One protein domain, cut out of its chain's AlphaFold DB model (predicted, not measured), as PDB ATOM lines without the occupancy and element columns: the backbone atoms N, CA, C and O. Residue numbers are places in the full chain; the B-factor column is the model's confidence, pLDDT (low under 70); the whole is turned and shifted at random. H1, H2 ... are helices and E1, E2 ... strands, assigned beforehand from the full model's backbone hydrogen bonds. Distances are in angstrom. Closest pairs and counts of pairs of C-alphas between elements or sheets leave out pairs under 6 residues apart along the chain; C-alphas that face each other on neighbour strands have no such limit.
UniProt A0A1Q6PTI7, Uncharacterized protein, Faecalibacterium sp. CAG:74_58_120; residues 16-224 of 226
ATOM      1  N   VAL A  16     225.929 193.493 169.518       87.00
ATOM      2  CA  VAL A  16     226.693 193.725 170.741       87.00
ATOM      3  C   VAL A  16     227.827 192.720 170.824       87.00
ATOM      4  O   VAL A  16     227.661 191.552 170.466       87.00
ATOM      5  N   ARG A  17     228.982 193.181 171.296       93.94
ATOM      6  CA  ARG A  17     230.129 192.329 171.614       93.94
ATOM      7  C   ARG A  17     230.216 192.174 173.119       93.94
ATOM      8  O   ARG A  17     230.006 193.138 173.851       93.94
ATOM      9  N   GLU A  18     230.545 190.978 173.571       95.94
ATOM     10  CA  GLU A  18     230.753 190.690 174.985       95.94
ATOM     11  C   GLU A  18     232.173 190.198 175.190       95.94
ATOM     12  O   GLU A  18     232.707 189.469 174.355       95.94
ATOM     13  N   GLY A  19     232.782 190.596 176.299       97.38
ATOM     14  CA  GLY A  19     234.115 190.136 176.645       97.38
ATOM     15  C   GLY A  19     234.352 190.161 178.141       97.38
ATOM     16  O   GLY A  19     233.724 190.922 178.890       97.38
ATOM     17  N   ILE A  20     235.266 189.295 178.571       98.06
ATOM     18  CA  ILE A  20     235.649 189.150 179.972       98.06
ATOM     19  C   ILE A  20     237.123 189.508 180.122       98.06
ATOM     20  O   ILE A  20     237.990 189.040 179.388       98.06
ATOM     21  N   GLY A  21     237.415 190.334 181.117       98.44
ATOM     22  CA  GLY A  21     238.756 190.738 181.487       98.44
ATOM     23  C   GLY A  21     239.086 190.343 182.916       98.44
ATOM     24  O   GLY A  21     238.233 190.342 183.801       98.44
ATOM     25  N   MET A  22     240.355 190.022 183.141       98.44
ATOM     26  CA  MET A  22     240.898 189.704 184.458       98.44
ATOM     27  C   MET A  22     242.195 190.480 184.653       98.44
ATOM     28  O   MET A  22     243.039 190.460 183.760       98.44
ATOM     29  N   ALA A  23     242.404 191.099 185.811       98.56
ATOM     30  CA  ALA A  23     243.684 191.688 186.204       98.56
ATOM     31  C   ALA A  23     244.077 191.209 187.602       98.56
ATOM     32  O   ALA A  23     243.265 191.243 188.522       98.56
ATOM     33  N   ALA A  24     245.323 190.760 187.762       98.00
ATOM     34  CA  ALA A  24     245.845 190.286 189.038       98.00
ATOM     35  C   ALA A  24     246.960 191.206 189.538       98.00
ATOM     36  O   ALA A  24     247.828 191.605 188.760       98.00
ATOM     37  N   THR A  25     246.952 191.514 190.832       97.31
ATOM     38  CA  THR A  25     248.003 192.296 191.499       97.31
ATOM     39  C   THR A  25     248.391 191.634 192.816       97.31
ATOM     40  O   THR A  25     247.545 191.082 193.517       97.31
ATOM     41  N   GLY A  26     249.682 191.662 193.142       96.62
ATOM     42  CA  GLY A  26     250.187 191.288 194.463       96.62
ATOM     43  C   GLY A  26     250.477 192.538 195.288       96.62
ATOM     44  O   GLY A  26     250.838 193.578 194.733       96.62
ATOM     45  N   ARG A  27     250.352 192.433 196.610       96.00
ATOM     46  CA  ARG A  27     250.569 193.536 197.543       96.00
ATOM     47  C   ARG A  27     251.352 193.071 198.762       96.00
ATOM     48  O   ARG A  27     251.000 192.097 199.422       96.00
ATOM     49  N   VAL A  28     252.384 193.840 199.085       96.25
ATOM     50  CA  VAL A  28     253.063 193.802 200.381       96.25
ATOM     51  C   VAL A  28     252.437 194.905 201.230       96.25
ATOM     52  O   VAL A  28     252.506 196.078 200.864       96.25
ATOM     53  N   GLY A  29     251.744 194.531 202.305       91.50
ATOM     54  CA  GLY A  29     251.056 195.477 203.180       91.50
ATOM     55  C   GLY A  29     252.019 196.417 203.917       91.50
ATOM     56  O   GLY A  29     253.182 196.068 204.131       91.50
ATOM     57  N   PRO A  30     251.563 197.619 204.315       86.25
ATOM     58  CA  PRO A  30     252.388 198.539 205.083       86.25
ATOM     59  C   PRO A  30     252.550 198.005 206.511       86.25
ATOM     60  O   PRO A  30     251.643 198.121 207.328       86.25
ATOM     61  N   GLY A  31     253.711 197.423 206.803       87.56
ATOM     62  CA  GLY A  31     254.064 196.945 208.138       87.56
ATOM     63  C   GLY A  31     254.051 195.426 208.293       87.56
ATOM     64  O   GLY A  31     253.954 194.674 207.321       87.56
ATOM     65  N   LYS A  32     254.207 195.018 209.548       94.12
ATOM     66  CA  LYS A  32     254.337 193.644 210.029       94.12
ATOM     67  C   LYS A  32     253.492 193.474 211.292       94.12
ATOM     68  O   LYS A  32     253.165 194.477 211.928       94.12
ATOM     69  N   ASP A  33     253.172 192.236 211.643       94.00
ATOM     70  CA  ASP A  33     252.620 191.905 212.958       94.00
ATOM     71  C   ASP A  33     253.675 192.061 214.076       94.00
ATOM     72  O   ASP A  33     254.833 192.419 213.828       94.00
ATOM     73  N   ASP A  34     253.272 191.842 215.331       94.69
ATOM     74  CA  ASP A  34     254.142 191.996 216.505       94.69
ATOM     75  C   ASP A  34     255.168 190.862 216.681       94.69
ATOM     76  O   ASP A  34     255.997 190.929 217.591       94.69
ATOM     77  N   GLU A  35     255.175 189.876 215.780       96.12
ATOM     78  CA  GLU A  35     256.173 188.806 215.683       96.12
ATOM     79  C   GLU A  35     257.054 188.945 214.422       96.12
ATOM     80  O   GLU A  35     257.713 187.994 213.999       96.12
ATOM     81  N   ASP A  36     257.109 190.147 213.832       95.06
ATOM     82  CA  ASP A  36     257.863 190.481 212.614       95.06
ATOM     83  C   ASP A  36     257.366 189.797 211.318       95.06
ATOM     84  O   ASP A  36     258.036 189.878 210.269       95.06
ATOM     85  N   GLY A  37     256.179 189.186 211.356       94.12
ATOM     86  CA  GLY A  37     255.487 188.567 210.233       94.12
ATOM     87  C   GLY A  37     254.936 189.605 209.259       94.12
ATOM     88  O   GLY A  37     254.208 190.525 209.621       94.12
ATOM     89  N   GLN A  38     255.290 189.478 207.983       95.94
ATOM     90  CA  GLN A  38     254.806 190.388 206.946       95.94
ATOM     91  C   GLN A  38     253.324 190.131 206.635       95.94
ATOM     92  O   GLN A  38     252.848 189.001 206.730       95.94
ATOM     93  N   VAL A  39     252.597 191.174 206.227       95.12
ATOM     94  CA  VAL A  39     251.232 191.050 205.697       95.12
ATOM     95  C   VAL A  39     251.283 191.067 204.171       95.12
ATOM     96  O   VAL A  39     251.854 191.994 203.580       95.12
ATOM     97  N   TYR A  40     250.664 190.075 203.532       96.38
ATOM     98  CA  TYR A  40     250.541 189.998 202.077       96.38
ATOM     99  C   TYR A  40     249.077 189.939 201.659       96.38
ATOM    100  O   TYR A  40     248.228 189.429 202.387       96.38
ATOM    101  N   SER A  41     248.784 190.433 200.461       96.69
ATOM    102  CA  SER A  41     247.532 190.129 199.781       96.69
ATOM    103  C   SER A  41     247.734 189.980 198.282       96.69
ATOM    104  O   SER A  41     248.713 190.467 197.708       96.69
ATOM    105  N   PHE A  42     246.806 189.287 197.636       97.50
ATOM    106  CA  PHE A  42     246.645 189.342 196.194       97.50
ATOM    107  C   PHE A  42     245.215 189.744 195.860       97.50
ATOM    108  O   PHE A  42     244.267 189.463 196.595       97.50
ATOM    109  N   ASN A  43     245.073 190.411 194.724       97.69
ATOM    110  CA  ASN A  43     243.803 190.887 194.219       97.69
ATOM    111  C   ASN A  43     243.598 190.357 192.813       97.69
ATOM    112  O   ASN A  43     244.516 190.406 191.993       97.69
ATOM    113  N   VAL A  44     242.383 189.909 192.527       98.38
ATOM    114  CA  VAL A  44     241.940 189.538 191.188       98.38
ATOM    115  C   VAL A  44     240.701 190.352 190.867       98.38
ATOM    116  O   VAL A  44     239.649 190.145 191.463       98.38
ATOM    117  N   VAL A  45     240.834 191.289 189.935       98.69
ATOM    118  CA  VAL A  45     239.710 192.046 189.387       98.69
ATOM    119  C   VAL A  45     239.169 191.306 188.175       98.69
ATOM    120  O   VAL A  45     239.943 190.881 187.316       98.69
ATOM    121  N   PHE A  46     237.852 191.198 188.092       98.56
ATOM    122  CA  PHE A  46     237.107 190.678 186.957       98.56
ATOM    123  C   PHE A  46     236.255 191.800 186.372       98.56
ATOM    124  O   PHE A  46     235.629 192.546 187.119       98.56
ATOM    125  N   ALA A  47     236.205 191.905 185.052       98.69
ATOM    126  CA  ALA A  47     235.324 192.821 184.343       98.69
ATOM    127  C   ALA A  47     234.581 192.060 183.247       98.69
ATOM    128  O   ALA A  47     235.192 191.319 182.484       98.69
ATOM    129  N   HIS A  48     233.275 192.259 183.157       98.44
ATOM    130  CA  HIS A  48     232.450 191.830 182.041       98.44
ATOM    131  C   HIS A  48     231.864 193.071 181.377       98.44
ATOM    132  O   HIS A  48     231.185 193.862 182.038       98.44
ATOM    133  N   GLY A  49     232.126 193.240 180.084       97.56
ATOM    134  CA  GLY A  49     231.636 194.373 179.308       97.56
ATOM    135  C   GLY A  49     230.758 193.925 178.149       97.56
ATOM    136  O   GLY A  49     231.101 192.975 177.447       97.56
ATOM    137  N   THR A  50     229.666 194.654 177.927       97.56
ATOM    138  CA  THR A  50     228.903 194.624 176.675       97.56
ATOM    139  C   THR A  50     229.202 195.907 175.911       97.56
ATOM    140  O   THR A  50     229.062 197.000 176.469       97.56
ATOM    141  N   PHE A  51     229.574 195.787 174.642       96.62
ATOM    142  CA  PHE A  51     229.996 196.892 173.784       96.62
ATOM    143  C   PHE A  51     229.127 196.971 172.529       96.62
ATOM    144  O   PHE A  51     228.679 195.938 172.032       96.62
ATOM    145  N   ASP A  52     228.885 198.177 172.019       94.50
ATOM    146  CA  ASP A  52     228.240 198.373 170.719       94.50
ATOM    147  C   ASP A  52     229.241 198.245 169.553       94.50
ATOM    148  O   ASP A  52     230.429 197.969 169.746       94.50
ATOM    149  N   GLU A  53     228.751 198.419 168.325       91.00
ATOM    150  CA  GLU A  53     229.544 198.294 167.094       91.00
ATOM    151  C   GLU A  53     230.699 199.308 167.010       91.00
ATOM    152  O   GLU A  53     231.730 199.010 166.404       91.00
ATOM    153  N   ASP A  54     230.563 200.465 167.666       91.00
ATOM    154  CA  ASP A  54     231.590 201.510 167.746       91.00
ATOM    155  C   ASP A  54     232.565 201.283 168.922       91.00
ATOM    156  O   ASP A  54     233.464 202.093 169.164       91.00
ATOM    157  N   GLY A  55     232.401 200.189 169.674       93.00
ATOM    158  CA  GLY A  55     233.213 199.858 170.845       93.00
ATOM    159  C   GLY A  55     232.879 200.680 172.091       93.00
ATOM    160  O   GLY A  55     233.701 200.771 173.008       93.00
ATOM    161  N   ARG A  56     231.693 201.298 172.148       97.38
ATOM    162  CA  ARG A  56     231.220 202.015 173.338       97.38
ATOM    163  C   ARG A  56     230.594 201.049 174.329       97.38
ATOM    164  O   ARG A  56     229.903 200.104 173.960       97.38
ATOM    165  N   ILE A  57     230.803 201.319 175.610       98.06
ATOM    166  CA  ILE A  57     230.286 200.523 176.719       98.06
ATOM    167  C   ILE A  57     228.762 200.676 176.781       98.06
ATOM    168  O   ILE A  57     228.239 201.740 177.112       98.06
ATOM    169  N   VAL A  58     228.044 199.590 176.509       97.62
ATOM    170  CA  VAL A  58     226.594 199.476 176.726       97.62
ATOM    171  C   VAL A  58     226.315 199.119 178.182       97.62
ATOM    172  O   VAL A  58     225.409 199.681 178.797       97.62
ATOM    173  N   SER A  59     227.097 198.190 178.735       97.44
ATOM    174  CA  SER A  59     227.062 197.825 180.149       97.44
ATOM    175  C   SER A  59     228.433 197.343 180.624       97.44
ATOM    176  O   SER A  59     229.242 196.860 179.830       97.44
ATOM    177  N   MET A  60     228.698 197.493 181.921       98.06
ATOM    178  CA  MET A  60     229.934 197.051 182.560       98.06
ATOM    179  C   MET A  60     229.617 196.484 183.941       98.06
ATOM    180  O   MET A  60     228.896 197.110 184.716       98.06
ATOM    181  N   ALA A  61     230.183 195.323 184.252       97.94
ATOM    182  CA  ALA A  61     230.129 194.701 185.566       97.94
ATOM    183  C   ALA A  61     231.549 194.335 186.009       97.94
ATOM    184  O   ALA A  61     232.176 193.445 185.442       97.94
ATOM    185  N   VAL A  62     232.054 195.029 187.023       98.56
ATOM    186  CA  VAL A  62     233.382 194.830 187.609       98.56
ATOM    187  C   VAL A  62     233.235 194.272 189.010       98.56
ATOM    188  O   VAL A  62     232.550 194.874 189.827       98.56
ATOM    189  N   ASP A  63     233.921 193.185 189.326       98.12
ATOM    190  CA  ASP A  63     234.034 192.650 190.683       98.12
ATOM    191  C   ASP A  63     235.500 192.383 191.020       98.12
ATOM    192  O   ASP A  63     236.366 192.368 190.146       98.12
ATOM    193  N   GLN A  64     235.802 192.168 192.292       97.81
ATOM    194  CA  GLN A  64     237.154 191.895 192.734       97.81
ATOM    195  C   GLN A  64     237.170 190.881 193.870       97.81
ATOM    196  O   GLN A  64     236.421 191.001 194.833       97.81
ATOM    197  N   LEU A  65     238.083 189.921 193.801       97.56
ATOM    198  CA  LEU A  65     238.486 189.107 194.938       97.56
ATOM    199  C   LEU A  65     239.768 189.698 195.536       97.56
ATOM    200  O   LEU A  65     240.723 189.957 194.810       97.56
ATOM    201  N   GLU A  66     239.783 189.911 196.846       96.06
ATOM    202  CA  GLU A  66     240.990 190.225 197.614       96.06
ATOM    203  C   GLU A  66     241.164 189.133 198.658       96.06
ATOM    204  O   GLU A  66     240.223 188.844 199.396       96.06
ATOM    205  N   VAL A  67     242.348 188.533 198.693       97.25
ATOM    206  CA  VAL A  67     242.713 187.500 199.661       97.25
ATOM    207  C   VAL A  67     243.998 187.933 200.339       97.25
ATOM    208  O   VAL A  67     244.957 188.323 199.666       97.25
ATOM    209  N   ALA A  68     244.015 187.874 201.664       96.44
ATOM    210  CA  ALA A  68     245.148 188.290 202.474       96.44
ATOM    211  C   ALA A  68     245.668 187.154 203.358       96.44
ATOM    212  O   ALA A  68     245.021 186.126 203.539       96.44
ATOM    213  N   THR A  69     246.851 187.343 203.923       96.62
ATOM    214  CA  THR A  69     247.356 186.453 204.967       96.62
ATOM    215  C   THR A  69     246.519 186.577 206.253       96.62
ATOM    216  O   THR A  69     245.975 187.652 206.511       96.62
ATOM    217  N   PRO A  70     246.404 185.524 207.087       95.69
ATOM    218  CA  PRO A  70     245.571 185.539 208.299       95.69
ATOM    219  C   PRO A  70     245.921 186.592 209.362       95.69
ATOM    220  O   PRO A  70     245.076 186.938 210.186       95.69
ATOM    221  N   ASN A  71     247.131 187.156 209.318       95.19
ATOM    222  CA  ASN A  71     247.527 188.285 210.165       95.19
ATOM    223  C   ASN A  71     247.046 189.653 209.639       95.19
ATOM    224  O   ASN A  71     247.444 190.696 210.154       95.19
ATOM    225  N   TYR A  72     246.214 189.672 208.595       91.31
ATOM    226  CA  TYR A  72     245.555 190.874 208.098       91.31
ATOM    227  C   TYR A  72     244.339 191.231 208.970       91.31
ATOM    228  O   TYR A  72     243.458 190.403 209.194       91.31
ATOM    229  N   SER A  73     244.248 192.494 209.394       80.62
ATOM    230  CA  SER A  73     243.134 193.041 210.186       80.62
ATOM    231  C   SER A  73     241.798 193.051 209.432       80.62
ATOM    232  O   SER A  73     241.727 193.572 208.315       80.62
ATOM    233  N   GLY A  74     240.708 192.606 210.060       78.50
ATOM    234  CA  GLY A  74     239.356 192.696 209.501       78.50
ATOM    235  C   GLY A  74     238.631 191.354 209.391       78.50
ATOM    236  O   GLY A  74     238.951 190.513 208.555       78.50
ATOM    237  N   ALA A  75     237.567 191.211 210.181       70.38
ATOM    238  CA  ALA A  75     236.824 189.962 210.370       70.38
ATOM    239  C   ALA A  75     236.174 189.360 209.103       70.38
ATOM    240  O   ALA A  75     235.833 188.183 209.105       70.38
ATOM    241  N   SER A  76     235.972 190.144 208.037       79.38
ATOM    242  CA  SER A  76     235.347 189.697 206.778       79.38
ATOM    243  C   SER A  76     236.330 189.573 205.608       79.38
ATOM    244  O   SER A  76     235.913 189.501 204.445       79.38
ATOM    245  N   MET A  77     237.638 189.621 205.879       90.25
ATOM    246  CA  MET A  77     238.648 189.475 204.839       90.25
ATOM    247  C   MET A  77     238.799 187.998 204.453       90.25
ATOM    248  O   MET A  77     239.044 187.181 205.335       90.25
ATOM    249  N   PRO A  78     238.683 187.632 203.163       95.19
ATOM    250  CA  PRO A  78     239.104 186.314 202.705       95.19
ATOM    251  C   PRO A  78     240.579 186.081 203.038       95.19
ATOM    252  O   PRO A  78     241.431 186.918 202.731       95.19
ATOM    253  N   GLN A  79     240.875 184.949 203.666       96.00
ATOM    254  CA  GLN A  79     242.217 184.621 204.136       96.00
ATOM    255  C   GLN A  79     242.795 183.419 203.396       96.00
ATOM    256  O   GLN A  79     242.055 182.568 202.898       96.00
ATOM    257  N   PHE A  80     244.122 183.371 203.309       97.12
ATOM    258  CA  PHE A  80     244.855 182.213 202.822       97.12
ATOM    259  C   PHE A  80     246.127 181.998 203.636       97.12
ATOM    260  O   PHE A  80     247.064 182.796 203.566       97.12
ATOM    261  N   SER A  81     246.155 180.906 204.389       96.12
ATOM    262  CA  SER A  81     247.277 180.516 205.242       96.12
ATOM    263  C   SER A  81     248.469 179.967 204.463       96.12
ATOM    264  O   SER A  81     249.608 180.111 204.901       96.12
ATOM    265  N   GLY A  82     248.217 179.352 203.307       96.06
ATOM    266  CA  GLY A  82     249.216 178.628 202.523       96.06
ATOM    267  C   GLY A  82     248.722 177.244 202.108       96.06
ATOM    268  O   GLY A  82     247.586 176.858 202.384       96.06
ATOM    269  N   PHE A  83     249.572 176.494 201.409       97.62
ATOM    270  CA  PHE A  83     249.272 175.099 201.084       97.62
ATOM    271  C   PHE A  83     249.612 174.179 202.267       97.62
ATOM    272  O   PHE A  83     250.579 174.457 202.977       97.62
ATOM    273  N   PRO A  84     248.892 173.052 202.439       96.88
ATOM    274  CA  PRO A  84     249.195 172.085 203.492       96.88
ATOM    275  C   PRO A  84     250.663 171.625 203.480       96.88
ATOM    276  O   PRO A  84     251.237 171.341 202.423       96.88
ATOM    277  N   GLY A  85     251.265 171.525 204.665       97.06
ATOM    278  CA  GLY A  85     252.667 171.174 204.893       97.06
ATOM    279  C   GLY A  85     253.636 172.363 204.887       97.06
ATOM    280  O   GLY A  85     254.851 172.147 204.928       97.06
ATOM    281  N   GLN A  86     253.134 173.601 204.810       95.44
ATOM    282  CA  GLN A  86     253.941 174.829 204.866       95.44
ATOM    283  C   GLN A  86     253.976 175.471 206.261       95.44
ATOM    284  O   GLN A  86     254.668 176.473 206.450       95.44
ATOM    285  N   GLY A  87     253.297 174.873 207.243       94.38
ATOM    286  CA  GLY A  87     253.025 175.482 208.538       94.38
ATOM    287  C   GLY A  87     251.816 176.421 208.498       94.38
ATOM    288  O   GLY A  87     251.375 176.861 207.440       94.38
ATOM    289  N   GLY A  88     251.278 176.715 209.680       94.06
ATOM    290  CA  GLY A  88     250.226 177.713 209.849       94.06
ATOM    291  C   GLY A  88     250.747 179.143 209.702       94.06
ATOM    292  O   GLY A  88     251.951 179.395 209.753       94.06
ATOM    293  N   TYR A  89     249.824 180.093 209.591       96.00
ATOM    294  CA  TYR A  89     250.110 181.525 209.535       96.00
ATOM    295  C   TYR A  89     249.650 182.219 210.818       96.00
ATOM    296  O   TYR A  89     248.660 181.799 211.415       96.00
ATOM    297  N   SER A  90     250.341 183.281 211.240       96.56
ATOM    298  CA  SER A  90     249.960 184.063 212.420       96.56
ATOM    299  C   SER A  90     248.527 184.606 212.309       96.56
ATOM    300  O   SER A  90     248.103 185.086 211.260       96.56
ATOM    301  N   LEU A  91     247.773 184.516 213.404       95.12
ATOM    302  CA  LEU A  91     246.418 185.046 213.547       95.12
ATOM    303  C   LEU A  91     246.457 186.360 214.317       95.12
ATOM    304  O   LEU A  91     246.948 186.392 215.446       95.12
ATOM    305  N   TRP A  92     245.902 187.414 213.728       94.00
ATOM    306  CA  TRP A  92     245.872 188.749 214.316       94.00
ATOM    307  C   TRP A  92     244.545 189.039 215.025       94.00
ATOM    308  O   TRP A  92     243.473 188.777 214.479       94.00
ATOM    309  N   ASP A  93     244.610 189.619 216.225       91.88
ATOM    310  CA  ASP A  93     243.442 190.152 216.932       91.88
ATOM    311  C   ASP A  93     243.503 191.680 217.007       91.88
ATOM    312  O   ASP A  93     244.331 192.258 217.713       91.88
ATOM    313  N   ASP A  94     242.562 192.337 216.327       89.19
ATOM    314  CA  ASP A  94     242.447 193.796 216.279       89.19
ATOM    315  C   ASP A  94     242.205 194.433 217.659       89.19
ATOM    316  O   ASP A  94     242.573 195.588 217.877       89.19
ATOM    317  N   ASN A  95     241.614 193.701 218.614       91.12
ATOM    318  CA  ASN A  95     241.324 194.243 219.947       91.12
ATOM    319  C   ASN A  95     242.572 194.325 220.823       91.12
ATOM    320  O   ASN A  95     242.709 195.245 221.632       91.12
ATOM    321  N   THR A  96     243.460 193.339 220.699       92.81
ATOM    322  CA  THR A  96     244.707 193.285 221.467       92.81
ATOM    323  C   THR A  96     245.885 193.874 220.701       92.81
ATOM    324  O   THR A  96     246.863 194.276 221.334       92.81
ATOM    325  N   GLY A  97     245.774 193.982 219.374       91.81
ATOM    326  CA  GLY A  97     246.835 194.439 218.487       91.81
ATOM    327  C   GLY A  97     248.031 193.492 218.500       91.81
ATOM    328  O   GLY A  97     249.166 193.967 218.568       91.81
ATOM    329  N   LYS A  98     247.769 192.179 218.550       95.31
ATOM    330  CA  LYS A  98     248.789 191.133 218.686       95.31
ATOM    331  C   LYS A  98     248.437 189.859 217.932       95.31
ATOM    332  O   LYS A  98     247.262 189.569 217.694       95.31
ATOM    333  N   VAL A  99     249.463 189.063 217.653       96.69
ATOM    334  CA  VAL A  99     249.333 187.657 217.287       96.69
ATOM    335  C   VAL A  99     248.790 186.871 218.484       96.69
ATOM    336  O   VAL A  99     249.318 186.928 219.596       96.69
ATOM    337  N   VAL A 100     247.705 186.131 218.257       96.12
ATOM    338  CA  VAL A 100     247.015 185.330 219.288       96.12
ATOM    339  C   VAL A 100     247.136 183.824 219.063       96.12
ATOM    340  O   VAL A 100     246.682 183.029 219.887       96.12
ATOM    341  N   GLY A 101     247.753 183.420 217.958       96.19
ATOM    342  CA  GLY A 101     247.929 182.026 217.587       96.19
ATOM    343  C   GLY A 101     248.300 181.883 216.121       96.19
ATOM    344  O   GLY A 101     248.708 182.845 215.477       96.19
ATOM    345  N   TYR A 102     248.135 180.670 215.608       96.88
ATOM    346  CA  TYR A 102     248.436 180.319 214.228       96.88
ATOM    347  C   TYR A 102     247.290 179.497 213.646       96.88
ATOM    348  O   TYR A 102     246.626 178.761 214.382       96.88
ATOM    349  N   THR A 103     247.060 179.620 212.343       96.62
ATOM    350  CA  THR A 103     246.116 178.759 211.629       96.62
ATOM    351  C   THR A 103     246.578 177.305 211.632       96.62
ATOM    352  O   THR A 103     247.754 176.996 211.838       96.62
ATOM    353  N   GLU A 104     245.635 176.385 211.448       96.69
ATOM    354  CA  GLU A 104     245.952 174.964 211.377       96.69
ATOM    355  C   GLU A 104     246.588 174.622 210.021       96.69
ATOM    356  O   GLU A 104     246.057 174.967 208.965       96.69
ATOM    357  N   ASP A 105     247.718 173.913 210.051       97.62
ATOM    358  CA  ASP A 105     248.359 173.368 208.850       97.62
ATOM    359  C   ASP A 105     247.719 172.023 208.473       97.62
ATOM    360  O   ASP A 105     248.234 170.948 208.797       97.62
ATOM    361  N   SER A 106     246.542 172.082 207.850       97.69
ATOM    362  CA  SER A 106     245.785 170.901 207.439       97.69
ATOM    363  C   SER A 106     245.069 171.100 206.103       97.69
ATOM    364  O   SER A 106     244.757 172.218 205.691       97.69
ATOM    365  N   GLU A 107     244.782 169.988 205.417       98.31
ATOM    366  CA  GLU A 107     243.951 169.997 204.204       98.31
ATOM    367  C   GLU A 107     242.542 170.534 204.495       98.31
ATOM    368  O   GLU A 107     241.979 171.260 203.675       98.31
ATOM    369  N   ASP A 108     241.995 170.241 205.678       98.25
ATOM    370  CA  ASP A 108     240.669 170.702 206.086       98.25
ATOM    371  C   ASP A 108     240.619 172.228 206.239       98.25
ATOM    372  O   ASP A 108     239.681 172.852 205.736       98.25
ATOM    373  N   ASN A 109     241.625 172.845 206.873       96.81
ATOM    374  CA  ASN A 109     241.704 174.304 206.979       96.81
ATOM    375  C   ASN A 109     241.862 174.955 205.597       96.81
ATOM    376  O   ASN A 109     241.121 175.879 205.264       96.81
ATOM    377  N   TYR A 110     242.747 174.412 204.751       97.88
ATOM    378  CA  TYR A 110     242.924 174.871 203.369       97.88
ATOM    379  C   TYR A 110     241.598 174.873 202.588       97.88
ATOM    380  O   TYR A 110     241.246 175.864 201.947       97.88
ATOM    381  N   MET A 111     240.821 173.788 202.663       98.19
ATOM    382  CA  MET A 111     239.533 173.700 201.968       98.19
ATOM    383  C   MET A 111     238.493 174.675 202.538       98.19
ATOM    384  O   MET A 111     237.712 175.242 201.770       98.19
ATOM    385  N   GLN A 112     238.481 174.886 203.858       96.88
ATOM    386  CA  GLN A 112     237.571 175.828 204.516       96.88
ATOM    387  C   GLN A 112     237.863 177.279 204.130       96.88
ATOM    388  O   GLN A 112     236.929 178.006 203.790       96.88
ATOM    389  N   GLU A 113     239.135 177.690 204.122       96.25
ATOM    390  CA  GLU A 113     239.535 179.040 203.711       96.25
ATOM    391  C   GLU A 113     239.097 179.334 202.274       96.25
ATOM    392  O   GLU A 113     238.406 180.323 202.033       96.25
ATOM    393  N   ILE A 114     239.415 178.437 201.333       96.81
ATOM    394  CA  ILE A 114     239.059 178.600 199.914       96.81
ATOM    395  C   ILE A 114     237.540 178.663 199.726       96.81
ATOM    396  O   ILE A 114     237.041 179.494 198.969       96.81
ATOM    397  N   ALA A 115     236.787 177.804 200.420       97.06
ATOM    398  CA  ALA A 115     235.327 177.798 200.342       97.06
ATOM    399  C   ALA A 115     234.685 179.062 200.943       97.06
ATOM    400  O   ALA A 115     233.569 179.414 200.561       97.06
ATOM    401  N   ALA A 116     235.373 179.739 201.867       95.12
ATOM    402  CA  ALA A 116     234.917 180.976 202.491       95.12
ATOM    403  C   ALA A 116     235.241 182.237 201.668       95.12
ATOM    404  O   ALA A 116     234.764 183.326 202.001       95.12
ATOM    405  N   TRP A 117     236.042 182.128 200.602       96.56
ATOM    406  CA  TRP A 117     236.379 183.276 199.767       96.56
ATOM    407  C   TRP A 117     235.141 183.890 199.123       96.56
ATOM    408  O   TRP A 117     234.302 183.220 198.525       96.56
ATOM    409  N   THR A 118     235.057 185.213 199.218       95.50
ATOM    410  CA  THR A 118     233.931 185.996 198.720       95.50
ATOM    411  C   THR A 118     234.441 187.269 198.058       95.50
ATOM    412  O   THR A 118     235.423 187.872 198.502       95.50
ATOM    413  N   SER A 119     233.807 187.668 196.960       96.00
ATOM    414  CA  SER A 119     234.192 188.874 196.232       96.00
ATOM    415  C   SER A 119     233.753 190.146 196.963       96.00
ATOM    416  O   SER A 119     232.889 190.135 197.844       96.00
ATOM    417  N   LYS A 120     234.328 191.289 196.582       95.12
ATOM    418  CA  LYS A 120     233.971 192.604 197.124       95.12
ATOM    419  C   LYS A 120     232.493 192.909 196.905       95.12
ATOM    420  O   LYS A 120     231.861 193.392 197.841       95.12
ATOM    421  N   ARG A 121     231.916 192.572 195.743       94.38
ATOM    422  CA  ARG A 121     230.464 192.718 195.536       94.38
ATOM    423  C   ARG A 121     229.641 191.762 196.384       94.38
ATOM    424  O   ARG A 121     228.612 192.188 196.902       94.38
ATOM    425  N   ALA A 122     230.057 190.503 196.519       94.19
ATOM    426  CA  ALA A 122     229.302 189.493 197.264       94.19
ATOM    427  C   ALA A 122     229.254 189.779 198.775       94.19
ATOM    428  O   ALA A 122     228.274 189.429 199.428       94.19
ATOM    429  N   ARG A 123     230.249 190.497 199.314       92.25
ATOM    430  CA  ARG A 123     230.198 191.067 200.675       92.25
ATOM    431  C   ARG A 123     229.161 192.187 200.838       92.25
ATOM    432  O   ARG A 123     228.843 192.558 201.961       92.25
ATOM    433  N   GLY A 124     228.621 192.713 199.740       88.62
ATOM    434  CA  GLY A 124     227.498 193.642 199.746       88.62
ATOM    435  C   GLY A 124     227.775 194.927 200.525       88.62
ATOM    436  O   GLY A 124     228.830 195.543 200.392       88.62
ATOM    437  N   GLU A 125     226.790 195.335 201.322       87.81
ATOM    438  CA  GLU A 125     226.828 196.569 202.114       87.81
ATOM    439  C   GLU A 125     227.776 196.477 203.315       87.81
ATOM    440  O   GLU A 125     228.144 197.507 203.871       87.81
ATOM    441  N   ASP A 126     228.236 195.280 203.684       85.31
ATOM    442  CA  ASP A 126     229.130 195.105 204.832       85.31
ATOM    443  C   ASP A 126     230.568 195.543 204.517       85.31
ATOM    444  O   ASP A 126     231.328 195.910 205.415       85.31
ATOM    445  N   TYR A 127     230.962 195.554 203.236       87.81
ATOM    446  CA  TYR A 127     232.285 196.028 202.825       87.81
ATOM    447  C   TYR A 127     232.269 197.535 202.530       87.81
ATOM    448  O   TYR A 127     232.237 197.989 201.380       87.81
ATOM    449  N   GLN A 128     232.266 198.304 203.619       90.62
ATOM    450  CA  GLN A 128     232.225 199.765 203.629       90.62
ATOM    451  C   GLN A 128     233.584 200.402 203.318       90.62
ATOM    452  O   GLN A 128     234.637 199.963 203.780       90.62
ATOM    453  N   LEU A 129     233.535 201.497 202.567       88.81
ATOM    454  CA  LEU A 129     234.631 202.436 202.362       88.81
ATOM    455  C   LEU A 129     234.206 203.813 202.903       88.81
ATOM    456  O   LEU A 129     233.107 203.990 203.421       88.81
ATOM    457  N   THR A 130     235.061 204.825 202.753       85.62
ATOM    458  CA  THR A 130     234.798 206.183 203.263       85.62
ATOM    459  C   THR A 130     233.499 206.811 202.737       85.62
ATOM    460  O   THR A 130     232.890 207.612 203.439       85.62
ATOM    461  N   SER A 131     233.071 206.456 201.523       88.44
ATOM    462  CA  SER A 131     231.936 207.075 200.820       88.44
ATOM    463  C   SER A 131     230.846 206.061 200.455       88.44
ATOM    464  O   SER A 131     230.283 206.129 199.369       88.44
ATOM    465  N   GLY A 132     230.580 205.096 201.339       92.19
ATOM    466  CA  GLY A 132     229.616 204.011 201.118       92.19
ATOM    467  C   GLY A 132     230.292 202.683 200.782       92.19
ATOM    468  O   GLY A 132     231.525 202.576 200.810       92.19
ATOM    469  N   SER A 133     229.501 201.664 200.457       94.38
ATOM    470  CA  SER A 133     230.028 200.330 200.159       94.38
ATOM    471  C   SER A 133     230.847 200.315 198.867       94.38
ATOM    472  O   SER A 133     230.629 201.109 197.949       94.38
ATOM    473  N   TRP A 134     231.784 199.369 198.761       95.44
ATOM    474  CA  TRP A 134     232.532 199.158 197.515       95.44
ATOM    475  C   TRP A 134     231.595 198.912 196.326       95.44
ATOM    476  O   TRP A 134     231.831 199.426 195.236       95.44
ATOM    477  N   ARG A 135     230.502 198.165 196.548       95.44
ATOM    478  CA  ARG A 135     229.497 197.859 195.521       95.44
ATOM    479  C   ARG A 135     228.860 199.132 194.965       95.44
ATOM    480  O   ARG A 135     228.865 199.315 193.755       95.44
ATOM    481  N   GLU A 136     228.363 200.007 195.839       96.06
ATOM    482  CA  GLU A 136     227.725 201.269 195.439       96.06
ATOM    483  C   GLU A 136     228.693 202.170 194.671       96.06
ATOM    484  O   GLU A 136     228.338 202.735 193.636       96.06
ATOM    485  N   GLN A 137     229.942 202.253 195.132       97.06
ATOM    486  CA  GLN A 137     230.953 203.067 194.469       97.06
ATOM    487  C   GLN A 137     231.348 202.513 193.092       97.06
ATOM    488  O   GLN A 137     231.503 203.279 192.140       97.06
ATOM    489  N   MET A 138     231.472 201.189 192.945       97.62
ATOM    490  CA  MET A 138     231.727 200.574 191.639       97.62
ATOM    491  C   MET A 138     230.535 200.741 190.696       97.62
ATOM    492  O   MET A 138     230.731 200.990 189.507       97.62
ATOM    493  N   ASP A 139     229.306 200.666 191.207       97.12
ATOM    494  CA  ASP A 139     228.103 200.923 190.412       97.12
ATOM    495  C   ASP A 139     228.064 202.370 189.904       97.12
ATOM    496  O   ASP A 139     227.754 202.597 188.733       97.12
ATOM    497  N   ALA A 140     228.461 203.345 190.730       97.38
ATOM    498  CA  ALA A 140     228.577 204.739 190.309       97.38
ATOM    499  C   ALA A 140     229.573 204.911 189.147       97.38
ATOM    500  O   ALA A 140     229.221 205.498 188.123       97.38
ATOM    501  N   TYR A 141     230.781 204.344 189.249       97.94
ATOM    502  CA  TYR A 141     231.764 204.415 188.163       97.94
ATOM    503  C   TYR A 141     231.317 203.684 186.896       97.94
ATOM    504  O   TYR A 141     231.464 204.234 185.808       97.94
ATOM    505  N   GLN A 142     230.728 202.492 187.004       98.06
ATOM    506  CA  GLN A 142     230.191 201.778 185.838       98.06
ATOM    507  C   GLN A 142     229.140 202.610 185.104       98.06
ATOM    508  O   GLN A 142     229.183 202.695 183.880       98.06
ATOM    509  N   ASN A 143     228.237 203.265 185.840       97.56
ATOM    510  CA  ASN A 143     227.221 204.137 185.256       97.56
ATOM    511  C   ASN A 143     227.843 205.348 184.547       97.56
ATOM    512  O   ASN A 143     227.383 205.716 183.469       97.56
ATOM    513  N   MET A 144     228.902 205.935 185.113       97.25
ATOM    514  CA  MET A 144     229.644 207.029 184.474       97.25
ATOM    515  C   MET A 144     230.348 206.587 183.183       97.25
ATOM    516  O   MET A 144     230.495 207.397 182.272       97.25
ATOM    517  N   MET A 145     230.771 205.324 183.088       98.00
ATOM    518  CA  MET A 145     231.462 204.775 181.914       98.00
ATOM    519  C   MET A 145     230.516 204.402 180.762       98.00
ATOM    520  O   MET A 145     230.977 204.237 179.633       98.00
ATOM    521  N   VAL A 146     229.206 204.256 181.003       97.81
ATOM    522  CA  VAL A 146     228.241 203.912 179.945       97.81
ATOM    523  C   VAL A 146     228.270 204.964 178.833       97.81
ATOM    524  O   VAL A 146     228.164 206.166 179.070       97.81
ATOM    525  N   GLY A 147     228.385 204.493 177.594       97.62
ATOM    526  CA  GLY A 147     228.499 205.312 176.393       97.62
ATOM    527  C   GLY A 147     229.927 205.736 176.052       97.62
ATOM    528  O   GLY A 147     230.134 206.198 174.931       97.62
ATOM    529  N   MET A 148     230.906 205.558 176.945       98.50
ATOM    530  CA  MET A 148     232.323 205.789 176.643       98.50
ATOM    531  C   MET A 148     232.927 204.591 175.903       98.50
ATOM    532  O   MET A 148     232.550 203.448 176.157       98.50
ATOM    533  N   THR A 149     233.908 204.822 175.033       98.44
ATOM    534  CA  THR A 149     234.856 203.768 174.633       98.44
ATOM    535  C   THR A 149     235.850 203.500 175.765       98.44
ATOM    536  O   THR A 149     236.037 204.330 176.656       98.44
ATOM    537  N   VAL A 150     236.551 202.363 175.739       98.19
ATOM    538  CA  VAL A 150     237.574 202.100 176.769       98.19
ATOM    539  C   VAL A 150     238.726 203.118 176.720       98.19
ATOM    540  O   VAL A 150     239.248 203.508 177.763       98.19
ATOM    541  N   ASP A 151     239.069 203.635 175.537       98.50
ATOM    542  CA  ASP A 151     240.059 204.716 175.392       98.50
ATOM    543  C   ASP A 151     239.579 206.025 176.040       98.50
ATOM    544  O   ASP A 151     240.360 206.750 176.667       98.50
ATOM    545  N   GLU A 152     238.280 206.320 175.938       98.75
ATOM    546  CA  GLU A 152     237.655 207.449 176.633       98.75
ATOM    547  C   GLU A 152     237.668 207.239 178.158       98.75
ATOM    548  O   GLU A 152     237.959 208.191 178.883       98.75
ATOM    549  N   VAL A 153     237.462 206.011 178.656       98.62
ATOM    550  CA  VAL A 153     237.582 205.679 180.094       98.62
ATOM    551  C   VAL A 153     239.008 205.897 180.606       98.62
ATOM    552  O   VAL A 153     239.203 206.490 181.668       98.62
ATOM    553  N   GLU A 154     240.029 205.471 179.862       98.44
ATOM    554  CA  GLU A 154     241.426 205.703 180.246       98.44
ATOM    555  C   GLU A 154     241.805 207.186 180.199       98.44
ATOM    556  O   GLU A 154     242.523 207.671 181.078       98.44
ATOM    557  N   THR A 155     241.279 207.927 179.222       98.44
ATOM    558  CA  THR A 155     241.446 209.384 179.141       98.44
ATOM    559  C   THR A 155     240.762 210.082 180.317       98.44
ATOM    560  O   THR A 155     241.345 210.977 180.933       98.44
ATOM    561  N   TRP A 156     239.550 209.654 180.674       98.31
ATOM    562  CA  TRP A 156     238.812 210.137 181.840       98.31
ATOM    563  C   TRP A 156     239.585 209.874 183.137       98.31
ATOM    564  O   TRP A 156     239.784 210.805 183.923       98.31
ATOM    565  N   PHE A 157     240.135 208.668 183.315       98.44
ATOM    566  CA  PHE A 157     241.027 208.368 184.436       98.44
ATOM    567  C   PHE A 157     242.250 209.295 184.450       98.44
ATOM    568  O   PHE A 157     242.535 209.956 185.447       98.44
ATOM    569  N   GLY A 158     242.960 209.387 183.322       97.88
ATOM    570  CA  GLY A 158     244.167 210.202 183.189       97.88
ATOM    571  C   GLY A 158     243.922 211.696 183.399       97.88
ATOM    572  O   GLY A 158     244.847 212.421 183.757       97.88
ATOM    573  N   ARG A 159     242.685 212.172 183.223       97.62
ATOM    574  CA  ARG A 159     242.291 213.551 183.519       97.62
ATOM    575  C   ARG A 159     241.995 213.737 185.004       97.62
ATOM    576  O   ARG A 159     242.601 214.620 185.606       97.62
ATOM    577  N   TYR A 160     241.123 212.909 185.577       98.31
ATOM    578  CA  TYR A 160     240.470 213.185 186.863       98.31
ATOM    579  C   TYR A 160     240.970 212.364 188.049       98.31
ATOM    580  O   TYR A 160     240.514 212.607 189.159       98.31
ATOM    581  N   PHE A 161     241.891 211.421 187.856       98.12
ATOM    582  CA  PHE A 161     242.372 210.541 188.920       98.12
ATOM    583  C   PHE A 161     243.881 210.695 189.131       98.12
ATOM    584  O   PHE A 161     244.640 211.048 188.217       98.12
ATOM    585  N   SER A 162     244.310 210.443 190.362       97.38
ATOM    586  CA  SER A 162     245.715 210.381 190.749       97.38
ATOM    587  C   SER A 162     246.408 209.226 190.035       97.38
ATOM    588  O   SER A 162     245.927 208.094 190.055       97.38
ATOM    589  N   ALA A 163     247.573 209.490 189.448       93.25
ATOM    590  CA  ALA A 163     248.414 208.417 188.918       93.25
ATOM    591  C   ALA A 163     249.111 207.620 190.037       93.25
ATOM    592  O   ALA A 163     249.532 206.491 189.804       93.25
ATOM    593  N   GLU A 164     249.239 208.197 191.236       92.56
ATOM    594  CA  GLU A 164     249.959 207.589 192.359       92.56
ATOM    595  C   GLU A 164     249.086 206.622 193.158       92.56
ATOM    596  O   GLU A 164     249.555 205.565 193.574       92.56
ATOM    597  N   ASN A 165     247.819 206.981 193.388       93.81
ATOM    598  CA  ASN A 165     246.914 206.194 194.232       93.81
ATOM    599  C   ASN A 165     245.591 205.813 193.552       93.81
ATOM    600  O   ASN A 165     244.764 205.147 194.174       93.81
ATOM    601  N   GLY A 166     245.364 206.252 192.310       96.50
ATOM    602  CA  GLY A 166     244.190 205.910 191.508       96.50
ATOM    603  C   GLY A 166     242.854 206.441 192.020       96.50
ATOM    604  O   GLY A 166     241.826 206.053 191.468       96.50
ATOM    605  N   ARG A 167     242.836 207.303 193.047       96.75
ATOM    606  CA  ARG A 167     241.624 207.972 193.548       96.75
ATOM    607  C   ARG A 167     241.307 209.229 192.735       96.75
ATOM    608  O   ARG A 167     242.227 209.812 192.152       96.75
ATOM    609  N   PRO A 168     240.044 209.685 192.717       97.12
ATOM    610  CA  PRO A 168     239.689 210.967 192.119       97.12
ATOM    611  C   PRO A 168     240.500 212.124 192.711       97.12
ATOM    612  O   PRO A 168     240.764 212.169 193.915       97.12
ATOM    613  N   LEU A 169     240.878 213.072 191.860       97.81
ATOM    614  CA  LEU A 169     241.524 214.313 192.261       97.81
ATOM    615  C   LEU A 169     240.532 215.218 192.985       97.81
ATOM    616  O   LEU A 169     239.378 215.355 192.581       97.81
ATOM    617  N   THR A 170     241.016 215.866 194.040       95.62
ATOM    618  CA  THR A 170     240.258 216.840 194.829       95.62
ATOM    619  C   THR A 170     241.156 218.013 195.197       95.62
ATOM    620  O   THR A 170     242.379 217.934 195.066       95.62
ATOM    621  N   GLU A 171     240.576 219.071 195.757       95.19
ATOM    622  CA  GLU A 171     241.353 220.171 196.346       95.19
ATOM    623  C   GLU A 171     242.287 219.725 197.483       95.19
ATOM    624  O   GLU A 171     243.283 220.388 197.755       95.19
ATOM    625  N   ASN A 172     241.996 218.579 198.110       93.06
ATOM    626  CA  ASN A 172     242.765 218.011 199.214       93.06
ATOM    627  C   ASN A 172     243.732 216.903 198.766       93.06
ATOM    628  O   ASN A 172     244.248 216.163 199.607       93.06
ATOM    629  N   SER A 173     243.968 216.742 197.458       92.94
ATOM    630  CA  SER A 173     244.962 215.790 196.957       92.94
ATOM    631  C   SER A 173     246.333 216.051 197.597       92.94
ATOM    632  O   SER A 173     246.774 217.192 197.721       92.94
ATOM    633  N   SER A 174     247.003 214.993 198.054       85.56
ATOM    634  CA  SER A 174     248.154 215.124 198.956       85.56
ATOM    635  C   SER A 174     249.488 215.347 198.243       85.56
ATOM    636  O   SER A 174     250.347 216.043 198.786       85.56
ATOM    637  N   SER A 175     249.679 214.794 197.041       93.88
ATOM    638  CA  SER A 175     250.941 214.909 196.305       93.88
ATOM    639  C   SER A 175     251.051 216.224 195.539       93.88
ATOM    640  O   SER A 175     250.062 216.777 195.057       93.88
ATOM    641  N   ASP A 176     252.276 216.734 195.400       95.62
ATOM    642  CA  ASP A 176     252.543 217.990 194.690       95.62
ATOM    643  C   ASP A 176     252.077 217.928 193.226       95.62
ATOM    644  O   ASP A 176     251.538 218.904 192.702       95.62
ATOM    645  N   ALA A 177     252.236 216.767 192.582       95.00
ATOM    646  CA  ALA A 177     251.805 216.540 191.207       95.00
ATOM    647  C   ALA A 177     250.275 216.595 191.065       95.00
ATOM    648  O   ALA A 177     249.762 217.238 190.146       95.00
ATOM    649  N   ASP A 178     249.542 215.964 191.982       96.94
ATOM    650  CA  ASP A 178     248.081 215.958 191.943       96.94
ATOM    651  C   ASP A 178     247.492 217.325 192.304       96.94
ATOM    652  O   ASP A 178     246.539 217.760 191.654       96.94
ATOM    653  N   ARG A 179     248.091 218.052 193.261       96.25
ATOM    654  CA  ARG A 179     247.691 219.439 193.567       96.25
ATOM    655  C   ARG A 179     247.882 220.357 192.367       96.25
ATOM    656  O   ARG A 179     246.959 221.083 192.018       96.25
ATOM    657  N   ALA A 180     249.025 220.275 191.685       96.31
ATOM    658  CA  ALA A 180     249.272 221.076 190.486       96.31
ATOM    659  C   ALA A 180     248.257 220.775 189.367       96.31
ATOM    660  O   ALA A 180     247.795 221.688 188.682       96.31
ATOM    661  N   ARG A 181     247.871 219.501 189.194       96.94
ATOM    662  CA  ARG A 181     246.817 219.109 188.241       96.94
ATOM    663  C   ARG A 181     245.459 219.691 188.627       96.94
ATOM    664  O   ARG A 181     244.784 220.234 187.758       96.94
ATOM    665  N   TRP A 182     245.086 219.616 189.904       97.19
ATOM    666  CA  TRP A 182     243.844 220.201 190.411       97.19
ATOM    667  C   TRP A 182     243.804 221.728 190.254       97.19
ATOM    668  O   TRP A 182     242.810 222.291 189.796       97.19
ATOM    669  N   GLU A 183     244.893 222.421 190.587       97.00
ATOM    670  CA  GLU A 183     244.995 223.876 190.450       97.00
ATOM    671  C   GLU A 183     244.828 224.326 188.991       97.00
ATOM    672  O   GLU A 183     244.207 225.360 188.741       97.00
ATOM    673  N   ALA A 184     245.305 223.519 188.037       97.38
ATOM    674  CA  ALA A 184     245.182 223.760 186.602       97.38
ATOM    675  C   ALA A 184     243.802 223.410 186.005       97.38
ATOM    676  O   ALA A 184     243.569 223.686 184.825       97.38
ATOM    677  N   PHE A 185     242.893 222.795 186.768       98.31
ATOM    678  CA  PHE A 185     241.537 222.508 186.298       98.31
ATOM    679  C   PHE A 185     240.742 223.788 186.040       98.31
ATOM    680  O   PHE A 185     240.764 224.723 186.844       98.31
ATOM    681  N   SER A 186     239.993 223.782 184.935       98.19
ATOM    682  CA  SER A 186     238.943 224.768 184.683       98.19
ATOM    683  C   SER A 186     237.774 224.593 185.660       98.19
ATOM    684  O   SER A 186     237.667 223.567 186.335       98.19
ATOM    685  N   ASP A 187     236.865 225.567 185.714       97.88
ATOM    686  CA  ASP A 187     235.648 225.447 186.528       97.88
ATOM    687  C   ASP A 187     234.800 224.231 186.107       97.88
ATOM    688  O   ASP A 187     234.286 223.511 186.965       97.88
ATOM    689  N   ASP A 188     234.743 223.934 184.804       97.94
ATOM    690  CA  ASP A 188     234.050 222.757 184.269       97.94
ATOM    691  C   ASP A 188     234.734 221.447 184.691       97.94
ATOM    692  O   ASP A 188     234.060 220.496 185.094       97.94
ATOM    693  N   ASP A 189     236.071 221.386 184.650       98.12
ATOM    694  CA  ASP A 189     236.819 220.217 185.130       98.12
ATOM    695  C   ASP A 189     236.587 219.996 186.634       98.12
ATOM    696  O   ASP A 189     236.415 218.861 187.075       98.12
ATOM    697  N   ARG A 190     236.544 221.071 187.433       97.88
ATOM    698  CA  ARG A 190     236.268 220.984 188.875       97.88
ATOM    699  C   ARG A 190     234.845 220.509 189.147       97.88
ATOM    700  O   ARG A 190     234.656 219.669 190.023       97.88
ATOM    701  N   ALA A 191     233.861 220.985 188.382       97.38
ATOM    702  CA  ALA A 191     232.483 220.507 188.478       97.38
ATOM    703  C   ALA A 191     232.380 219.011 188.133       97.38
ATOM    704  O   ALA A 191     231.723 218.256 188.847       97.38
ATOM    705  N   ARG A 192     233.089 218.562 187.089       96.81
ATOM    706  CA  ARG A 192     233.167 217.144 186.701       96.81
ATOM    707  C   ARG A 192     233.837 216.300 187.780       96.81
ATOM    708  O   ARG A 192     233.332 215.239 188.117       96.81
ATOM    709  N   ALA A 193     234.937 216.772 188.358       97.31
ATOM    710  CA  ALA A 193     235.601 216.071 189.451       97.31
ATOM    711  C   ALA A 193     234.716 215.975 190.706       97.31
ATOM    712  O   ALA A 193     234.678 214.926 191.347       97.31
ATOM    713  N   ALA A 194     233.961 217.030 191.027       96.31
ATOM    714  CA  ALA A 194     233.000 217.014 192.126       96.31
ATOM    715  C   ALA A 194     231.870 215.997 191.895       96.31
ATOM    716  O   ALA A 194     231.513 215.271 192.822       96.31
ATOM    717  N   ASP A 195     231.353 215.895 190.666       96.06
ATOM    718  CA  ASP A 195     230.353 214.887 190.288       96.06
ATOM    719  C   ASP A 195     230.893 213.459 190.477       96.06
ATOM    720  O   ASP A 195     230.259 212.639 191.144       96.06
ATOM    721  N   ILE A 196     232.124 213.193 190.020       96.69
ATOM    722  CA  ILE A 196     232.815 211.907 190.223       96.69
ATOM    723  C   ILE A 196     232.906 211.564 191.717       96.69
ATOM    724  O   ILE A 196     232.497 210.479 192.135       96.69
ATOM    725  N   VAL A 197     233.412 212.500 192.526       96.00
ATOM    726  CA  VAL A 197     233.613 212.327 193.977       96.00
ATOM    727  C   VAL A 197     232.291 212.138 194.720       96.00
ATOM    728  O   VAL A 197     232.261 211.436 195.730       96.00
ATOM    729  N   SER A 198     231.201 212.732 194.226       94.44
ATOM    730  CA  SER A 198     229.874 212.576 194.826       94.44
ATOM    731  C   SER A 198     229.336 211.146 194.713       94.44
ATOM    732  O   SER A 198     228.593 210.707 195.589       94.44
ATOM    733  N   GLY A 199     229.738 210.418 193.664       93.00
ATOM    734  CA  GLY A 199     229.365 209.021 193.455       93.00
ATOM    735  C   GLY A 199     230.337 208.027 194.093       93.00
ATOM    736  O   GLY A 199     229.903 207.027 194.661       93.00
ATOM    737  N   ALA A 200     231.647 208.273 193.995       95.88
ATOM    738  CA  ALA A 200     232.659 207.338 194.479       95.88
ATOM    739  C   ALA A 200     234.030 207.986 194.714       95.88
ATOM    740  O   ALA A 200     234.475 208.862 193.972       95.88
ATOM    741  N   THR A 201     234.748 207.483 195.721       95.44
ATOM    742  CA  THR A 201     236.099 207.935 196.104       95.44
ATOM    743  C   THR A 201     237.140 206.818 196.105       95.44
ATOM    744  O   THR A 201     238.321 207.064 196.384       95.44
ATOM    745  N   MET A 202     236.722 205.581 195.834       95.81
ATOM    746  CA  MET A 202     237.611 204.428 195.753       95.81
ATOM    747  C   MET A 202     238.625 204.560 194.611       95.81
ATOM    748  O   MET A 202     238.417 205.289 193.644       95.81
ATOM    749  N   SER A 203     239.742 203.846 194.734       96.25
ATOM    750  CA  SER A 203     240.734 203.800 193.665       96.25
ATOM    751  C   SER A 203     240.240 202.943 192.501       96.25
ATOM    752  O   SER A 203     239.681 201.869 192.721       96.25
ATOM    753  N   LEU A 204     240.479 203.394 191.268       97.56
ATOM    754  CA  LEU A 204     240.316 202.572 190.063       97.56
ATOM    755  C   LEU A 204     241.591 201.797 189.694       97.56
ATOM    756  O   LEU A 204     241.547 200.907 188.842       97.56
ATOM    757  N   ARG A 205     242.734 202.144 190.296       96.69
ATOM    758  CA  ARG A 205     244.020 201.493 190.031       96.69
ATOM    759  C   ARG A 205     245.034 201.816 191.124       96.69
ATOM    760  O   ARG A 205     245.602 202.907 191.142       96.69
ATOM    761  N   ASP A 206     245.288 200.850 191.995       94.50
ATOM    762  CA  ASP A 206     246.342 200.894 193.008       94.50
ATOM    763  C   ASP A 206     246.801 199.471 193.391       94.50
ATOM    764  O   ASP A 206     246.483 198.484 192.727       94.50
ATOM    765  N   ALA A 207     247.570 199.345 194.475       92.69
ATOM    766  CA  ALA A 207     248.019 198.046 194.979       92.69
ATOM    767  C   ALA A 207     246.877 197.143 195.487       92.69
ATOM    768  O   ALA A 207     247.092 195.948 195.694       92.69
ATOM    769  N   HIS A 208     245.684 197.691 195.719       93.12
ATOM    770  CA  HIS A 208     244.500 196.921 196.071       93.12
ATOM    771  C   HIS A 208     243.750 196.446 194.829       93.12
ATOM    772  O   HIS A 208     242.815 195.685 194.999       93.12
ATOM    773  N   GLY A 209     244.106 196.827 193.601       96.44
ATOM    774  CA  GLY A 209     243.463 196.300 192.397       96.44
ATOM    775  C   GLY A 209     243.668 197.175 191.165       96.44
ATOM    776  O   GLY A 209     243.797 198.392 191.262       96.44
ATOM    777  N   ASP A 210     243.657 196.548 189.988       98.06
ATOM    778  CA  ASP A 210     243.778 197.234 188.698       98.06
ATOM    779  C   ASP A 210     242.501 197.049 187.866       98.06
ATOM    780  O   ASP A 210     242.390 196.143 187.035       98.06
ATOM    781  N   ILE A 211     241.509 197.903 188.135       98.56
ATOM    782  CA  ILE A 211     240.195 197.841 187.484       98.56
ATOM    783  C   ILE A 211     240.293 198.235 186.014       98.56
ATOM    784  O   ILE A 211     239.658 197.604 185.168       98.56
ATOM    785  N   LEU A 212     241.127 199.223 185.680       98.31
ATOM    786  CA  LEU A 212     241.259 199.666 184.293       98.31
ATOM    787  C   LEU A 212     241.871 198.597 183.393       98.31
ATOM    788  O   LEU A 212     241.363 198.380 182.295       98.31
ATOM    789  N   THR A 213     242.895 197.878 183.861       98.62
ATOM    790  CA  THR A 213     243.454 196.765 183.085       98.62
ATOM    791  C   THR A 213     242.422 195.656 182.872       98.62
ATOM    792  O   THR A 213     242.378 195.071 181.790       98.62
ATOM    793  N   ALA A 214     241.560 195.369 183.855       98.75
ATOM    794  CA  ALA A 214     240.483 194.395 183.673       98.75
ATOM    795  C   ALA A 214     239.466 194.865 182.616       98.75
ATOM    796  O   ALA A 214     239.132 194.095 181.720       98.75
ATOM    797  N   ILE A 215     239.036 196.132 182.653       98.69
ATOM    798  CA  ILE A 215     238.124 196.706 181.645       98.69
ATOM    799  C   ILE A 215     238.753 196.667 180.242       98.69
ATOM    800  O   ILE A 215     238.102 196.249 179.285       98.69
ATOM    801  N   ARG A 216     240.033 197.039 180.118       98.50
ATOM    802  CA  ARG A 216     240.789 196.972 178.860       98.50
ATOM    803  C   ARG A 216     240.819 195.563 178.285       98.50
ATOM    804  O   ARG A 216     240.507 195.379 177.113       98.50
ATOM    805  N   ARG A 217     241.108 194.566 179.121       98.62
ATOM    806  CA  ARG A 217     241.123 193.153 178.715       98.62
ATOM    807  C   ARG A 217     239.744 192.637 178.319       98.62
ATOM    808  O   ARG A 217     239.666 191.827 177.406       98.62
ATOM    809  N   ALA A 218     238.673 193.109 178.961       98.44
ATOM    810  CA  ALA A 218     237.310 192.759 178.564       98.44
ATOM    811  C   ALA A 218     237.001 193.260 177.148       98.44
ATOM    812  O   ALA A 218     236.420 192.530 176.350       98.44
ATOM    813  N   TRP A 219     237.446 194.470 176.803       97.81
ATOM    814  CA  TRP A 219     237.320 194.982 175.441       97.81
ATOM    815  C   TRP A 219     238.175 194.207 174.433       97.81
ATOM    816  O   TRP A 219     237.660 193.776 173.406       97.81
ATOM    817  N   GLU A 220     239.449 193.955 174.744       97.56
ATOM    818  CA  GLU A 220     240.333 193.145 173.891       97.56
ATOM    819  C   GLU A 220     239.772 191.740 173.642       97.56
ATOM    820  O   GLU A 220     239.943 191.177 172.564       97.56
ATOM    821  N   ASP A 221     239.105 191.155 174.638       97.81
ATOM    822  CA  ASP A 221     238.443 189.863 174.513       97.81
ATOM    823  C   ASP A 221     237.211 189.926 173.605       97.81
ATOM    824  O   ASP A 221     237.088 189.111 172.691       97.81
ATOM    825  N   ALA A 222     236.371 190.953 173.769       96.12
ATOM    826  CA  ALA A 222     235.194 191.191 172.934       96.12
ATOM    827  C   ALA A 222     235.537 191.374 171.442       96.12
ATOM    828  O   ALA A 222     234.715 191.100 170.569       96.12
ATOM    829  N   GLN A 223     236.760 191.819 171.137       93.56
ATOM    830  CA  GLN A 223     237.265 191.967 169.769       93.56
ATOM    831  C   GLN A 223     237.708 190.643 169.121       93.56
ATOM    832  O   GLN A 223     237.776 190.573 167.899       93.56
ATOM    833  N   LYS A 224     237.992 189.581 169.890       88.38
ATOM    834  CA  LYS A 224     238.442 188.282 169.338       88.38
ATOM    835  C   LYS A 224     237.329 187.481 168.657       88.38
ATOM    836  O   LYS A 224     237.618 186.463 168.036       88.38
TER     837      LYS A 224
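This is residues 16 to 224 of the 226 residues of an uncharacterized protein of Faecalibacterium sp. CAG:74_58_120 (UniProt A0A1Q6PTI7). A long, twisted sheet of three strands, E1 to E3, makes a wall through the domain; at one end H6 and H2 cover one face of it, with H3, H5 and H4 placed farther out from the wall. At the sheet's other end sits a small head: the strand hairpin E4 and E5, the helix H1 and the loop of residues 69 to 89. Residues 117 to 133 lead from H1 in the head back to H2. The printed part has 209 residues with five named strands and then six named helices, E1 to E5 before H1 to H6; both sheets, E1 - E2 - E3 and E4 - E5, are antiparallel, and the class is mixed, helices and strands. The whole is compact, with a radius of gyration of the C-alphas of 19.3 A and spans of 54 by 41 by 26 A.

E1, residues 17 to 32, E2, residues 38 to 51, and E3, residues 57 to 68, form a meander, each strand the antiparallel neighbour of the one before. N 21 and O 47 are 2.8 A apart, and N 46 and O 63 are 2.8 A apart, within hydrogen-bond range. H6, residues 211 to 224, and H2, residues 134 to 145, are on the same face of this sheet, two layers with helices on one face. H6 lies over E1 and E2 at a height over the sheet of 4.2 A, only just above the sheet's level; its closest C-alphas to E1 are those of Gly 21 and Ala 218, 3.8 A. H2 lies over E3 at a height of 7.7 A, closest at the C-alphas of Met 60 and Gln 142, 5.8 A. H3, residues 150 to 160, touches H6 at a shallow tilt of 17 degrees, opposite ways; the C-alphas of Val 150 and Arg 216 are closest, 6.4 A. H5, residues 187 to 199, touches H2 with residues 196 to 199 alone, closest at the C-alphas of Ala 140 and Gly 199, 5.4 A, at a steep tilt of 39 degrees. H4, residues 176 to 183, touches no helix but is near H3. E4, residues 90 to 93, and E5, residues 98 to 102, are a hairpin, with N 91 and O 101 2.8 A apart. H1, residues 107 to 116, is not on the sheet of E1 to E3 and touches no helix. Every O i to N i+4 pair is within hydrogen-bond range in H1 to H5; in H6 it is 9 of 10.

E1 begins at C-alpha 17, (230.129, 192.329, 171.614), and measures 45.4 A; E2 measures 41.9 A and E3 32.2 A. H6 measures 20.6 A and ends at C-alpha 224, (238.442, 188.282, 169.338); H5 measures 18.9 A and H2 16.6 A.

The C-alphas farthest apart are those of Gly 85 and Asp 187, 59.8 A. The long links are E3 to E4, H1 to H2, H3 to H4 and H5 to H6. The printed part has no cut, and no printed residue has a pLDDT under 70.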